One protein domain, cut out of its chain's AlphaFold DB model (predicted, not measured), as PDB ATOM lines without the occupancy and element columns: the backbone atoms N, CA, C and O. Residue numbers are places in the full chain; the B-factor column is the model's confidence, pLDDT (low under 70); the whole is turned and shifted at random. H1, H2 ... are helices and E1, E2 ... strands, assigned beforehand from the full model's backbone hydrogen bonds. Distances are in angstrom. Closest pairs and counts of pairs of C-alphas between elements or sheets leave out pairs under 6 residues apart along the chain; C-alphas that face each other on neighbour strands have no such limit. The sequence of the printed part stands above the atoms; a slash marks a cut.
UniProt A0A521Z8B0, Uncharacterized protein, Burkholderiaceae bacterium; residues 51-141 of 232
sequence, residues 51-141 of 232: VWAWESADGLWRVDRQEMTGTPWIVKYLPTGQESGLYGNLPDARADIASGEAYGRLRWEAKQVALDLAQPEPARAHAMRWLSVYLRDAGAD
ATOM      1  N   VAL A  51     -19.433 -16.251  37.088       86.62
ATOM      2  CA  VAL A  51     -18.235 -15.546  37.552       86.62
ATOM      3  C   VAL A  51     -18.531 -14.056  37.529       86.62
ATOM      4  O   VAL A  51     -19.047 -13.545  36.536       86.62
ATOM      5  N   TRP A  52     -18.192 -13.370  38.615       92.31
ATOM      6  CA  TRP A  52     -18.484 -11.946  38.811       92.31
ATOM      7  C   TRP A  52     -17.248 -11.106  39.079       92.31
ATOM      8  O   TRP A  52     -17.235  -9.915  38.787       92.31
ATOM      9  N   ALA A  53     -16.187 -11.729  39.576       93.50
ATOM     10  CA  ALA A  53     -14.879 -11.114  39.593       93.50
ATOM     11  C   ALA A  53     -13.788 -12.161  39.371       93.50
ATOM     12  O   ALA A  53     -14.007 -13.369  39.495       93.50
ATOM     13  N   TRP A  54     -12.601 -11.695  39.023       95.81
ATOM     14  CA  TRP A  54     -11.408 -12.512  38.894       95.81
ATOM     15  C   TRP A  54     -10.214 -11.752  39.455       95.81
ATOM     16  O   TRP A  54     -10.060 -10.567  39.185       95.81
ATOM     17  N   GLU A  55      -9.358 -12.428  40.210       96.19
ATOM     18  CA  GLU A  55      -8.104 -11.862  40.712       96.19
ATOM     19  C   GLU A  55      -6.921 -12.647  40.145       96.19
ATOM     20  O   GLU A  55      -6.971 -13.881  40.048       96.19
ATOM     21  N   SER A  56      -5.855 -11.949  39.756       93.31
ATOM     22  CA  SER A  56      -4.632 -12.589  39.269       93.31
ATOM     23  C   SER A  56      -3.921 -13.356  40.386       93.31
ATOM     24  O   SER A  56      -4.035 -13.032  41.566       93.31
ATOM     25  N   ALA A  57      -3.159 -14.394  40.029       89.94
ATOM     26  CA  ALA A  57      -2.443 -15.217  41.010       89.94
ATOM     27  C   ALA A  57      -1.368 -14.457  41.807       89.94
ATOM     28  O   ALA A  57      -1.005 -14.897  42.893       89.94
ATOM     29  N   ASP A  58      -0.847 -13.356  41.268       84.94
ATOM     30  CA  ASP A  58       0.087 -12.461  41.961       84.94
ATOM     31  C   ASP A  58      -0.620 -11.442  42.874       84.94
ATOM     32  O   ASP A  58       0.052 -10.707  43.591       84.94
ATOM     33  N   GLY A  59      -1.958 -11.400  42.872       89.12
ATOM     34  CA  GLY A  59      -2.743 -10.467  43.678       89.12
ATOM     35  C   GLY A  59      -2.604  -9.004  43.252       89.12
ATOM     36  O   GLY A  59      -2.999  -8.121  44.008       89.12
ATOM     37  N   LEU A  60      -2.038  -8.727  42.073       90.19
ATOM     38  CA  LEU A  60      -1.838  -7.361  41.579       90.19
ATOM     39  C   LEU A  60      -3.025  -6.842  40.763       90.19
ATOM     40  O   LEU A  60      -3.215  -5.633  40.651       90.19
ATOM     41  N   TRP A  61      -3.831  -7.739  40.199       95.06
ATOM     42  CA  TRP A  61      -4.935  -7.390  39.319       95.06
ATOM     43  C   TRP A  61      -6.250  -7.936  39.831       95.06
ATOM     44  O   TRP A  61      -6.342  -9.077  40.289       95.06
ATOM     45  N   ARG A  62      -7.293  -7.133  39.645       95.75
ATOM     46  CA  ARG A  62      -8.677  -7.533  39.850       95.75
ATOM     47  C   ARG A  62      -9.503  -7.143  38.643       95.75
ATOM     48  O   ARG A  62      -9.314  -6.074  38.076       95.75
ATOM     49  N   VAL A  63     -10.411  -8.018  38.248       97.06
ATOM     50  CA  VAL A  63     -11.347  -7.786  37.160       97.06
ATOM     51  C   VAL A  63     -12.746  -7.949  37.720       97.06
ATOM     52  O   VAL A  63     -13.100  -9.048  38.135       97.06
ATOM     53  N   ASP A  64     -13.520  -6.871  37.754       95.81
ATOM     54  CA  ASP A  64     -14.884  -6.853  38.283       95.81
ATOM     55  C   ASP A  64     -15.887  -6.747  37.129       95.81
ATOM     56  O   ASP A  64     -15.731  -5.905  36.242       95.81
ATOM     57  N   ARG A  65     -16.943  -7.561  37.141       94.75
ATOM     58  CA  ARG A  65     -18.088  -7.390  36.242       94.75
ATOM     59  C   ARG A  65     -18.985  -6.265  36.762       94.75
ATOM     60  O   ARG A  65     -19.328  -6.256  37.941       94.75
ATOM     61  N   GLN A  66     -19.383  -5.340  35.894       94.06
ATOM     62  CA  GLN A  66     -20.286  -4.239  36.239       94.06
ATOM     63  C   GLN A  66     -21.736  -4.548  35.861       94.06
ATOM     64  O   GLN A  66     -22.015  -5.029  34.758       94.06
ATOM     65  N   GLU A  67     -22.670  -4.204  36.748       89.69
ATOM     66  CA  GLU A  67     -24.114  -4.278  36.498       89.69
ATOM     67  C   GLU A  67     -24.592  -3.069  35.682       89.69
ATOM     68  O   GLU A  67     -25.276  -2.172  36.166       89.69
ATOM     69  N   MET A  68     -24.204  -3.030  34.410       87.25
ATOM     70  CA  MET A  68     -24.653  -2.014  33.455       87.25
ATOM     71  C   MET A  68     -24.900  -2.625  32.073       87.25
ATOM     72  O   MET A  68     -24.610  -3.799  31.841       87.25
ATOM     73  N   THR A  69     -25.435  -1.843  31.130       88.81
ATOM     74  CA  THR A  69     -25.688  -2.295  29.751       88.81
ATOM     75  C   THR A  69     -24.427  -2.895  29.125       88.81
ATOM     76  O   THR A  69     -23.374  -2.264  29.101       88.81
ATOM     77  N   GLY A  70     -24.537  -4.127  28.617       85.94
ATOM     78  CA  GLY A  70     -23.411  -4.896  28.070       85.94
ATOM     79  C   GLY A  70     -22.602  -5.681  29.112       85.94
ATOM     80  O   GLY A  70     -21.765  -6.492  28.732       85.94
ATOM     81  N   THR A  71     -22.871  -5.489  30.408       87.75
ATOM     82  CA  THR A  71     -22.196  -6.128  31.552       87.75
ATOM     83  C   THR A  71     -20.670  -6.214  31.403       87.75
ATOM     84  O   THR A  71     -20.119  -7.320  31.424       87.75
ATOM     85  N   PRO A  72     -19.983  -5.076  31.179       95.25
ATOM     86  CA  PRO A  72     -18.559  -5.074  30.901       95.25
ATOM     87  C   PRO A  72     -17.741  -5.486  32.128       95.25
ATOM     88  O   PRO A  72     -18.184  -5.402  33.275       95.25
ATOM     89  N   TRP A  73     -16.511  -5.904  31.864       96.25
ATOM     90  CA  TRP A  73     -15.495  -6.246  32.847       96.25
ATOM     91  C   TRP A  73     -14.512  -5.084  32.981       96.25
ATOM     92  O   TRP A  73     -13.890  -4.695  31.993       96.25
ATOM     93  N   ILE A  74     -14.367  -4.535  34.186       96.75
ATOM     94  CA  ILE A  74     -13.378  -3.501  34.511       96.75
ATOM     95  C   ILE A  74     -12.113  -4.174  35.017       96.75
ATOM     96  O   ILE A  74     -12.174  -4.922  35.990       96.75
ATOM     97  N   VAL A  75     -10.973  -3.868  34.403       97.19
ATOM     98  CA  VAL A  75      -9.651  -4.287  34.889       97.19
ATOM     99  C   VAL A  75      -9.077  -3.218  35.814       97.19
ATOM    100  O   VAL A  75      -8.959  -2.062  35.415       97.19
ATOM    101  N   LYS A  76      -8.668  -3.606  37.023       97.12
ATOM    102  CA  LYS A  76      -8.075  -2.740  38.048       97.12
ATOM    103  C   LYS A  76      -6.693  -3.227  38.456       97.12
ATOM    104  O   LYS A  76      -6.512  -4.416  38.736       97.12
ATOM    105  N   TYR A  77      -5.749  -2.299  38.555       95.31
ATOM    106  CA  TYR A  77      -4.455  -2.539  39.179       95.31
ATOM    107  C   TYR A  77      -4.550  -2.240  40.672       95.31
ATOM    108  O   TYR A  77      -4.666  -1.086  41.084       95.31
ATOM    109  N   LEU A  78      -4.540  -3.286  41.495       92.06
ATOM    110  CA  LEU A  78      -4.816  -3.190  42.927       92.06
ATOM    111  C   LEU A  78      -3.841  -2.273  43.688       92.06
ATOM    112  O   LEU A  78      -4.321  -1.517  44.532       92.06
ATOM    113  N   PRO A  79      -2.525  -2.247  43.395       86.50
ATOM    114  CA  PRO A  79      -1.599  -1.369  44.113       86.50
ATOM    115  C   PRO A  79      -1.883   0.132  43.972       86.50
ATOM    116  O   PRO A  79      -1.583   0.891  44.890       86.50
ATOM    117  N   THR A  80      -2.435   0.573  42.836       85.25
ATOM    118  CA  THR A  80      -2.732   1.996  42.580       85.25
ATOM    119  C   THR A  80      -4.224   2.316  42.608       85.25
ATOM    120  O   THR A  80      -4.591   3.488  42.670       85.25
ATOM    121  N   GLY A  81      -5.084   1.298  42.544       91.31
ATOM    122  CA  GLY A  81      -6.530   1.438  42.381       91.31
ATOM    123  C   GLY A  81      -6.962   1.900  40.985       91.31
ATOM    124  O   GLY A  81      -8.153   2.098  40.767       91.31
ATOM    125  N   GLN A  82      -6.029   2.084  40.041       95.00
ATOM    126  CA  GLN A  82      -6.348   2.578  38.702       95.00
ATOM    127  C   GLN A  82      -7.048   1.515  37.846       95.00
ATOM    128  O   GLN A  82      -6.729   0.326  37.922       95.00
ATOM    129  N   GLU A  83      -7.961   1.962  36.983       96.94
ATOM    130  CA  GLU A  83      -8.674   1.116  36.022       96.94
ATOM    131  C   GLU A  83      -7.984   1.176  34.651       96.94
ATOM    132  O   GLU A  83      -7.778   2.265  34.122       96.94
ATOM    133  N   SER A  84      -7.603   0.032  34.068       93.81
ATOM    134  CA  SER A  84      -6.884   0.007  32.779       93.81
ATOM    135  C   SER A  84      -7.802  -0.021  31.559       93.81
ATOM    136  O   SER A  84      -7.350   0.279  30.453       93.81
ATOM    137  N   GLY A  85      -9.065  -0.424  31.727       93.31
ATOM    138  CA  GLY A  85     -10.001  -0.547  30.615       93.31
ATOM    139  C   GLY A  85     -11.276  -1.329  30.927       93.31
ATOM    140  O   GLY A  85     -11.406  -1.982  31.965       93.31
ATOM    141  N   LEU A  86     -12.202  -1.256  29.967       96.19
ATOM    142  CA  LEU A  86     -13.487  -1.951  29.935       96.19
ATOM    143  C   LEU A  86     -13.472  -3.022  28.838       96.19
ATOM    144  O   LEU A  86     -13.124  -2.731  27.694       96.19
ATOM    145  N   TYR A  87     -13.910  -4.235  29.168       96.50
ATOM    146  CA  TYR A  87     -13.904  -5.386  28.260       96.50
ATOM    147  C   TYR A  87     -15.287  -6.021  28.151       96.50
ATOM    148  O   TYR A  87     -16.013  -6.129  29.134       96.50
ATOM    149  N   GLY A  88     -15.651  -6.502  26.961       95.31
ATOM    150  CA  GLY A  88     -16.934  -7.187  26.753       95.31
ATOM    151  C   GLY A  88     -16.996  -8.588  27.377       95.31
ATOM    152  O   GLY A  88     -18.080  -9.121  27.596       95.31
ATOM    153  N   ASN A  89     -15.849  -9.204  27.668       95.00
ATOM    154  CA  ASN A  89     -15.769 -10.531  28.268       95.00
ATOM    155  C   ASN A  89     -14.489 -10.699  29.111       95.00
ATOM    156  O   ASN A  89     -13.496  -9.996  28.922       95.00
ATOM    157  N   LEU A  90     -14.523 -11.653  30.047       94.00
ATOM    158  CA  LEU A  90     -13.416 -11.934  30.963       94.00
ATOM    159  C   LEU A  90     -12.138 -12.465  30.268       94.00
ATOM    160  O   LEU A  90     -11.048 -12.067  30.683       94.00
ATOM    161  N   PRO A  91     -12.201 -13.355  29.252       95.56
ATOM    162  CA  PRO A  91     -11.007 -13.787  28.523       95.56
ATOM    163  C   PRO A  91     -10.183 -12.643  27.919       95.56
ATOM    164  O   PRO A  91      -8.962 -12.654  28.080       95.56
ATOM    165  N   ASP A  92     -10.828 -11.651  27.301       96.38
ATOM    166  CA  ASP A  92     -10.142 -10.502  26.696       96.38
ATOM    167  C   ASP A  92      -9.472  -9.627  27.763       96.38
ATOM    168  O   ASP A  92      -8.299  -9.277  27.629       96.38
ATOM    169  N   ALA A  93     -10.164  -9.371  28.879       96.44
ATOM    170  CA  ALA A  93      -9.595  -8.663  30.029       96.44
ATOM    171  C   ALA A  93      -8.329  -9.359  30.562       96.44
ATOM    172  O   ALA A  93      -7.305  -8.730  30.826       96.44
ATOM    173  N   ARG A  94      -8.367 -10.692  30.686       96.31
ATOM    174  CA  ARG A  94      -7.212 -11.487  31.131       96.31
ATOM    175  C   ARG A  94      -6.075 -11.487  30.112       96.31
ATOM    176  O   ARG A  94      -4.917 -11.562  30.518       96.31
ATOM    177  N   ALA A  95      -6.386 -11.435  28.818       94.81
ATOM    178  CA  ALA A  95      -5.384 -11.358  27.763       94.81
ATOM    179  C   ALA A  95      -4.621 -10.022  27.801       94.81
ATOM    180  O   ALA A  95      -3.395 -10.049  27.704       94.81
ATOM    181  N   ASP A  96      -5.311  -8.897  28.025       95.88
ATOM    182  CA  ASP A  96      -4.703  -7.560  28.178       95.88
ATOM    183  C   ASP A  96      -3.785  -7.463  29.410       95.88
ATOM    184  O   ASP A  96      -2.700  -6.880  29.355       95.88
ATOM    185  N   ILE A  97      -4.169  -8.105  30.521       95.19
ATOM    186  CA  ILE A  97      -3.302  -8.226  31.704       95.19
ATOM    187  C   ILE A  97      -2.076  -9.090  31.382       95.19
ATOM    188  O   ILE A  97      -0.941  -8.707  31.667       95.19
ATOM    189  N   ALA A  98      -2.283 -10.264  30.778       90.69
ATOM    190  CA  ALA A  98      -1.214 -11.227  30.514       90.69
ATOM    191  C   ALA A  98      -0.194 -10.740  29.470       90.69
ATOM    192  O   ALA A  98       0.965 -11.150  29.522       90.69
ATOM    193  N   SER A  99      -0.604  -9.887  28.526       89.19
ATOM    194  CA  SER A  99       0.298  -9.255  27.556       89.19
ATOM    195  C   SER A  99       1.153  -8.142  28.175       89.19
ATOM    196  O   SER A  99       2.179  -7.768  27.604       89.19
ATOM    197  N   GLY A 100       0.754  -7.625  29.343       88.38
ATOM    198  CA  GLY A 100       1.349  -6.452  29.980       88.38
ATOM    199  C   GLY A 100       0.874  -5.121  29.388       88.38
ATOM    200  O   GLY A 100       1.362  -4.069  29.806       88.38
ATOM    201  N   GLU A 101      -0.071  -5.134  28.442       90.06
ATOM    202  CA  GLU A 101      -0.627  -3.915  27.841       90.06
ATOM    203  C   GLU A 101      -1.424  -3.098  28.860       90.06
ATOM    204  O   GLU A 101      -1.224  -1.881  28.936       90.06
ATOM    205  N   ALA A 102      -2.211  -3.759  29.721       92.62
ATOM    206  CA  ALA A 102      -2.903  -3.128  30.849       92.62
ATOM    207  C   ALA A 102      -1.940  -2.281  31.699       92.62
ATOM    208  O   ALA A 102      -2.170  -1.098  31.952       92.62
ATOM    209  N   TYR A 103      -0.818  -2.890  32.091       90.50
ATOM    210  CA  TYR A 103       0.216  -2.261  32.911       90.50
ATOM    211  C   TYR A 103       0.902  -1.103  32.180       90.50
ATOM    212  O   TYR A 103       1.106  -0.027  32.739       90.50
ATOM    213  N   GLY A 104       1.256  -1.318  30.908       83.12
ATOM    214  CA  GLY A 104       1.895  -0.306  30.072       83.12
ATOM    215  C   GLY A 104       1.036   0.946  29.907       83.12
ATOM    216  O   GLY A 104       1.567   2.055  29.993       83.12
ATOM    217  N   ARG A 105      -0.279   0.771  29.727       92.19
ATOM    218  CA  ARG A 105      -1.261   1.855  29.593       92.19
ATOM    219  C   ARG A 105      -1.346   2.691  30.866       92.19
ATOM    220  O   ARG A 105      -1.089   3.891  30.814       92.19
ATOM    221  N   LEU A 106      -1.574   2.045  32.010       91.38
ATOM    222  CA  LEU A 106      -1.667   2.719  33.307       91.38
ATOM    223  C   LEU A 106      -0.388   3.484  33.668       91.38
ATOM    224  O   LEU A 106      -0.432   4.640  34.096       91.38
ATOM    225  N   ARG A 107       0.773   2.866  33.433       87.00
ATOM    226  CA  ARG A 107       2.073   3.512  33.638       87.00
ATOM    227  C   ARG A 107       2.258   4.722  32.723       87.00
ATOM    228  O   ARG A 107       2.807   5.737  33.151       87.00
ATOM    229  N   TRP A 108       1.861   4.611  31.457       82.50
ATOM    230  CA  TRP A 108       1.949   5.710  30.500       82.50
ATOM    231  C   TRP A 108       1.043   6.875  30.897       82.50
ATOM    232  O   TRP A 108       1.504   8.013  30.903       82.50
ATOM    233  N   GLU A 109      -0.201   6.602  31.282       89.38
ATOM    234  CA  GLU A 109      -1.152   7.613  31.752       89.38
ATOM    235  C   GLU A 109      -0.633   8.342  32.992       89.38
ATOM    236  O   GLU A 109      -0.569   9.571  32.997       89.38
ATOM    237  N   ALA A 110      -0.149   7.601  33.997       80.69
ATOM    238  CA  ALA A 110       0.479   8.195  35.176       80.69
ATOM    239  C   ALA A 110       1.679   9.082  34.791       80.69
ATOM    240  O   ALA A 110       1.835  10.186  35.308       80.69
ATOM    241  N   LYS A 111       2.495   8.654  33.818       76.88
ATOM    242  CA  LYS A 111       3.610   9.461  33.301       76.88
ATOM    243  C   LYS A 111       3.139  10.762  32.656       76.88
ATOM    244  O   LYS A 111       3.763  11.796  32.885       76.88
ATOM    245  N   GLN A 112       2.090  10.713  31.840       81.31
ATOM    246  CA  GLN A 112       1.564  11.903  31.174       81.31
ATOM    247  C   GLN A 112       1.034  12.911  32.194       81.31
ATOM    248  O   GLN A 112       1.452  14.062  32.166       81.31
ATOM    249  N   VAL A 113       0.210  12.466  33.150       80.94
ATOM    250  CA  VAL A 113      -0.345  13.348  34.190       80.94
ATOM    251  C   VAL A 113       0.760  13.948  35.061       80.94
ATOM    252  O   VAL A 113       0.739  15.138  35.349       80.94
ATOM    253  N   ALA A 114       1.761  13.159  35.448       71.56
ATOM    254  CA  ALA A 114       2.871  13.627  36.273       71.56
ATOM    255  C   ALA A 114       3.709  14.744  35.614       71.56
ATOM    256  O   ALA A 114       4.148  15.688  36.287       71.56
ATOM    257  N   LEU A 115       3.956  14.620  34.306       73.62
ATOM    258  CA  LEU A 115       4.815  15.528  33.541       73.62
ATOM    259  C   LEU A 115       4.066  16.726  32.946       73.62
ATOM    260  O   LEU A 115       4.708  17.703  32.562       73.62
ATOM    261  N   ASP A 116       2.738  16.668  32.872       81.12
ATOM    262  CA  ASP A 116       1.917  17.755  32.351       81.12
ATOM    263  C   ASP A 116       1.798  18.893  33.377       81.12
ATOM    264  O   ASP A 116       1.078  18.805  34.370       81.12
ATOM    265  N   LEU A 117       2.518  19.990  33.121       74.19
ATOM    266  CA  LEU A 117       2.507  21.189  33.964       74.19
ATOM    267  C   LEU A 117       1.155  21.917  33.965       74.19
ATOM    268  O   LEU A 117       0.939  22.755  34.837       74.19
ATOM    269  N   ALA A 118       0.263  21.618  33.016       87.44
ATOM    270  CA  ALA A 118      -1.088  22.169  33.000       87.44
ATOM    271  C   ALA A 118      -2.024  21.465  33.995       87.44
ATOM    272  O   ALA A 118      -3.083  22.005  34.318       87.44
ATOM    273  N   GLN A 119      -1.656  20.279  34.495       79.62
ATOM    274  CA  GLN A 119      -2.456  19.575  35.493       79.62
ATOM    275  C   GLN A 119      -2.371  20.267  36.860       79.62
ATOM    276  O   GLN A 119      -1.292  20.720  37.258       79.62
ATOM    277  N   PRO A 120      -3.474  20.281  37.631       77.94
ATOM    278  CA  PRO A 120      -3.447  20.709  39.021       77.94
ATOM    279  C   PRO A 120      -2.404  19.924  39.818       77.94
ATOM    280  O   PRO A 120      -2.256  18.711  39.651       77.94
ATOM    281  N   GLU A 121      -1.717  20.604  40.729       68.44
ATOM    282  CA  GLU A 121      -0.660  20.002  41.542       68.44
ATOM    283  C   GLU A 121      -1.096  18.707  42.267       68.44
ATOM    284  O   GLU A 121      -0.361  17.721  42.164       68.44
ATOM    285  N   PRO A 122      -2.300  18.604  42.878       73.44
ATOM    286  CA  PRO A 122      -2.731  17.357  43.514       73.44
ATOM    287  C   PRO A 122      -2.825  16.171  42.543       73.44
ATOM    288  O   PRO A 122      -2.470  15.046  42.892       73.44
ATOM    289  N   ALA A 123      -3.261  16.412  41.302       73.75
ATOM    290  CA  ALA A 123      -3.344  15.372  40.280       73.75
ATOM    291  C   ALA A 123      -1.946  14.891  39.868       73.75
ATOM    292  O   ALA A 123      -1.708  13.688  39.743       73.75
ATOM    293  N   ARG A 124      -0.998  15.825  39.730       80.88
ATOM    294  CA  ARG A 124       0.406  15.513  39.432       80.88
ATOM    295  C   ARG A 124       1.054  14.719  40.560       80.88
ATOM    296  O   ARG A 124       1.690  13.705  40.291       80.88
ATOM    297  N   ALA A 125       0.862  15.135  41.812       71.69
ATOM    298  CA  ALA A 125       1.368  14.431  42.987       71.69
ATOM    299  C   ALA A 125       0.834  12.992  43.068       71.69
ATOM    300  O   ALA A 125       1.599  12.048  43.276       71.69
ATOM    301  N   HIS A 126      -0.464  12.803  42.817       76.62
ATOM    302  CA  HIS A 126      -1.069  11.476  42.803       76.62
ATOM    303  C   HIS A 126      -0.508  10.591  41.678       76.62
ATOM    304  O   HIS A 126      -0.158   9.435  41.909       76.62
ATOM    305  N   ALA A 127      -0.322  11.148  40.480       74.06
ATOM    306  CA  ALA A 127       0.283  10.429  39.364       74.06
ATOM    307  C   ALA A 127       1.753  10.055  39.616       74.06
ATOM    308  O   ALA A 127       2.197   8.973  39.229       74.06
ATOM    309  N   MET A 128       2.499  10.905  40.320       77.06
ATOM    310  CA  MET A 128       3.865  10.606  40.755       77.06
ATOM    311  C   MET A 128       3.909   9.448  41.762       77.06
ATOM    312  O   MET A 128       4.775   8.580  41.648       77.06
ATOM    313  N   ARG A 129       2.933   9.363  42.675       77.12
ATOM    314  CA  ARG A 129       2.762   8.203  43.567       77.12
ATOM    315  C   ARG A 129       2.476   6.919  42.787       77.12
ATOM    316  O   ARG A 129       3.027   5.871  43.099       77.12
ATOM    317  N   TRP A 130       1.648   6.974  41.748       83.06
ATOM    318  CA  TRP A 130       1.428   5.801  40.899       83.06
ATOM    319  C   TRP A 130       2.703   5.375  40.164       83.06
ATOM    320  O   TRP A 130       3.020   4.189  40.108       83.06
ATOM    321  N   LEU A 131       3.483   6.331  39.646       76.88
ATOM    322  CA  LEU A 131       4.760   6.038  38.993       76.88
ATOM    323  C   LEU A 131       5.763   5.353  39.919       76.88
ATOM    324  O   LEU A 131       6.451   4.442  39.461       76.88
ATOM    325  N   SER A 132       5.849   5.753  41.187       72.50
ATOM    326  CA  SER A 132       6.764   5.112  42.137       72.50
ATOM    327  C   SER A 132       6.387   3.650  42.385       72.50
ATOM    328  O   SER A 132       7.260   2.781  42.343       72.50
ATOM    329  N   VAL A 133       5.087   3.353  42.512       77.56
ATOM    330  CA  VAL A 133       4.566   1.978  42.568       77.56
ATOM    331  C   VAL A 133       4.974   1.200  41.313       77.56
ATOM    332  O   VAL A 133       5.552   0.122  41.426       77.56
ATOM    333  N   TYR A 134       4.792   1.776  40.119       77.19
ATOM    334  CA  TYR A 134       5.162   1.105  38.869       77.19
ATOM    335  C   TYR A 134       6.664   0.850  38.706       77.19
ATOM    336  O   TYR A 134       7.061  -0.112  38.041       77.19
ATOM    337  N   LEU A 135       7.511   1.729  39.243       73.69
ATOM    338  CA  LEU A 135       8.964   1.560  39.214       73.69
ATOM    339  C   LEU A 135       9.407   0.454  40.172       73.69
ATOM    340  O   LEU A 135      10.194  -0.402  39.767       73.69
ATOM    341  N   ARG A 136       8.846   0.422  41.385       71.94
ATOM    342  CA  ARG A 136       9.080  -0.649  42.360       71.94
ATOM    343  C   ARG A 136       8.692  -2.010  41.788       71.94
ATOM    344  O   ARG A 136       9.484  -2.945  41.823       71.94
ATOM    345  N   ASP A 137       7.504  -2.112  41.201       71.44
ATOM    346  CA  ASP A 137       6.995  -3.384  40.682       71.44
ATOM    347  C   ASP A 137       7.767  -3.852  39.424       71.44
ATOM    348  O   ASP A 137       7.784  -5.039  39.101       71.44
ATOM    349  N   ALA A 138       8.468  -2.940  38.735       67.50
ATOM    350  CA  ALA A 138       9.396  -3.258  37.645       67.50
ATOM    351  C   ALA A 138      10.796  -3.700  38.125       67.50
ATOM    352  O   ALA A 138      11.680  -3.919  37.293       67.50
ATOM    353  N   GLY A 139      11.012  -3.816  39.440       56.88
ATOM    354  CA  GLY A 139      12.293  -4.209  40.022       56.88
ATOM    355  C   GLY A 139      13.363  -3.122  39.946       56.88
ATOM    356  O   GLY A 139      14.546  -3.452  39.891       56.88
ATOM    357  N   ALA A 140      12.976  -1.841  39.898       52.19
ATOM    358  CA  ALA A 140      13.917  -0.781  40.253       52.19
ATOM    359  C   ALA A 140      14.344  -0.971  41.720       52.19
ATOM    360  O   ALA A 140      13.515  -1.392  42.531       52.19
ATOM    361  N   ASP A 141      15.619  -0.701  42.027       41.00
ATOM    362  CA  ASP A 141      16.197  -0.867  43.368       41.00
ATOM    363  C   ASP A 141      15.284  -0.265  44.449       41.00
ATOM    364  O   ASP A 141      14.632   0.757  44.216       41.00
TER     365      ASP A 141
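What this domain is: This is residues 51 to 141 of the 232 residues of an uncharacterized protein of Burkholderiaceae bacterium (UniProt A0A521Z8B0). A twisted wall of four antiparallel strands, E1 to E4, has H1 and the first part of H2 over one face, while its other face has no named helix on it. H2 runs on past the edge strand E4, and H3 folds back along it, the two making a helical hairpin at one end of the domain. The printed part has 91 residues with four named strands followed by three named helices, in the order E1 E2 E3 E4 H1 H2 H3, and the class is mixed, helices and strands. The strands stand side by side in chain order. The whole is compact, with a radius of gyration of the C-alphas of 14.1 A, and flat in outline, spanning 40 by 32 by 17 A.

Where its parts are: Find C-alpha 53 at (-14.879, -11.114, 39.593), where E1 begins; it covers residues 53 to 56. Next come E2, residues 61 to 65, E3, residues 73 to 77, and E4, residues 82 to 87, which is 15.2 A from first to last C-alpha. H1, residues 90 to 99, is 14.4 A long. H2, residues 101 to 115, starts at C-alpha 101 at (-0.627, -3.915, 27.841) and is 21.0 A long. H3, residues 121 to 137, is 24.6 A long and ends at C-alpha 137 at (6.995, -3.384, 40.682).

How they stand to each other: Start with the sheet, a meander, each strand the antiparallel neighbour of the one before; it is only just strongly twisted, with C-alphas up to 4.0 A off its best plane. In the hairpin of E1 and E2, look for N 54 and O 63, 2.8 A apart; between E2 and E3, N 76 and O 62 are 2.8 A apart; between E3 and E4, N 73 and O 87 are 2.8 A apart. H1 is on the sheet at a height of 8.9 A and runs along the strands, at 18 degrees to E3 on the local plane; its closest C-alphas to E3 are Leu 90 and Trp 73, 6.3 A. H2 is on the same face at a height of 9.0 A, slantwise to E4 at 44 degrees on the local plane, and the C-alphas of Ala 102 and Ser 84 are their closest, 5.4 A. H2 and H3 touch, closest at the C-alphas of Ala 114 and Arg 124, 4.4 A, with a steep tilt of 40 degrees, opposite ways. H3 is apart from H1. In H1, H2 and H3 every O i to N i+4 pair is within hydrogen-bond range.

The domain as a whole: The C-alphas farthest apart are those of Thr 69 and Asp 141, 44.1 A. The printed part has no cut, and no link is long. The model's mean pLDDT over the printed part is 85.8; look at residue 121 and residues 138 to 141 for values under 70.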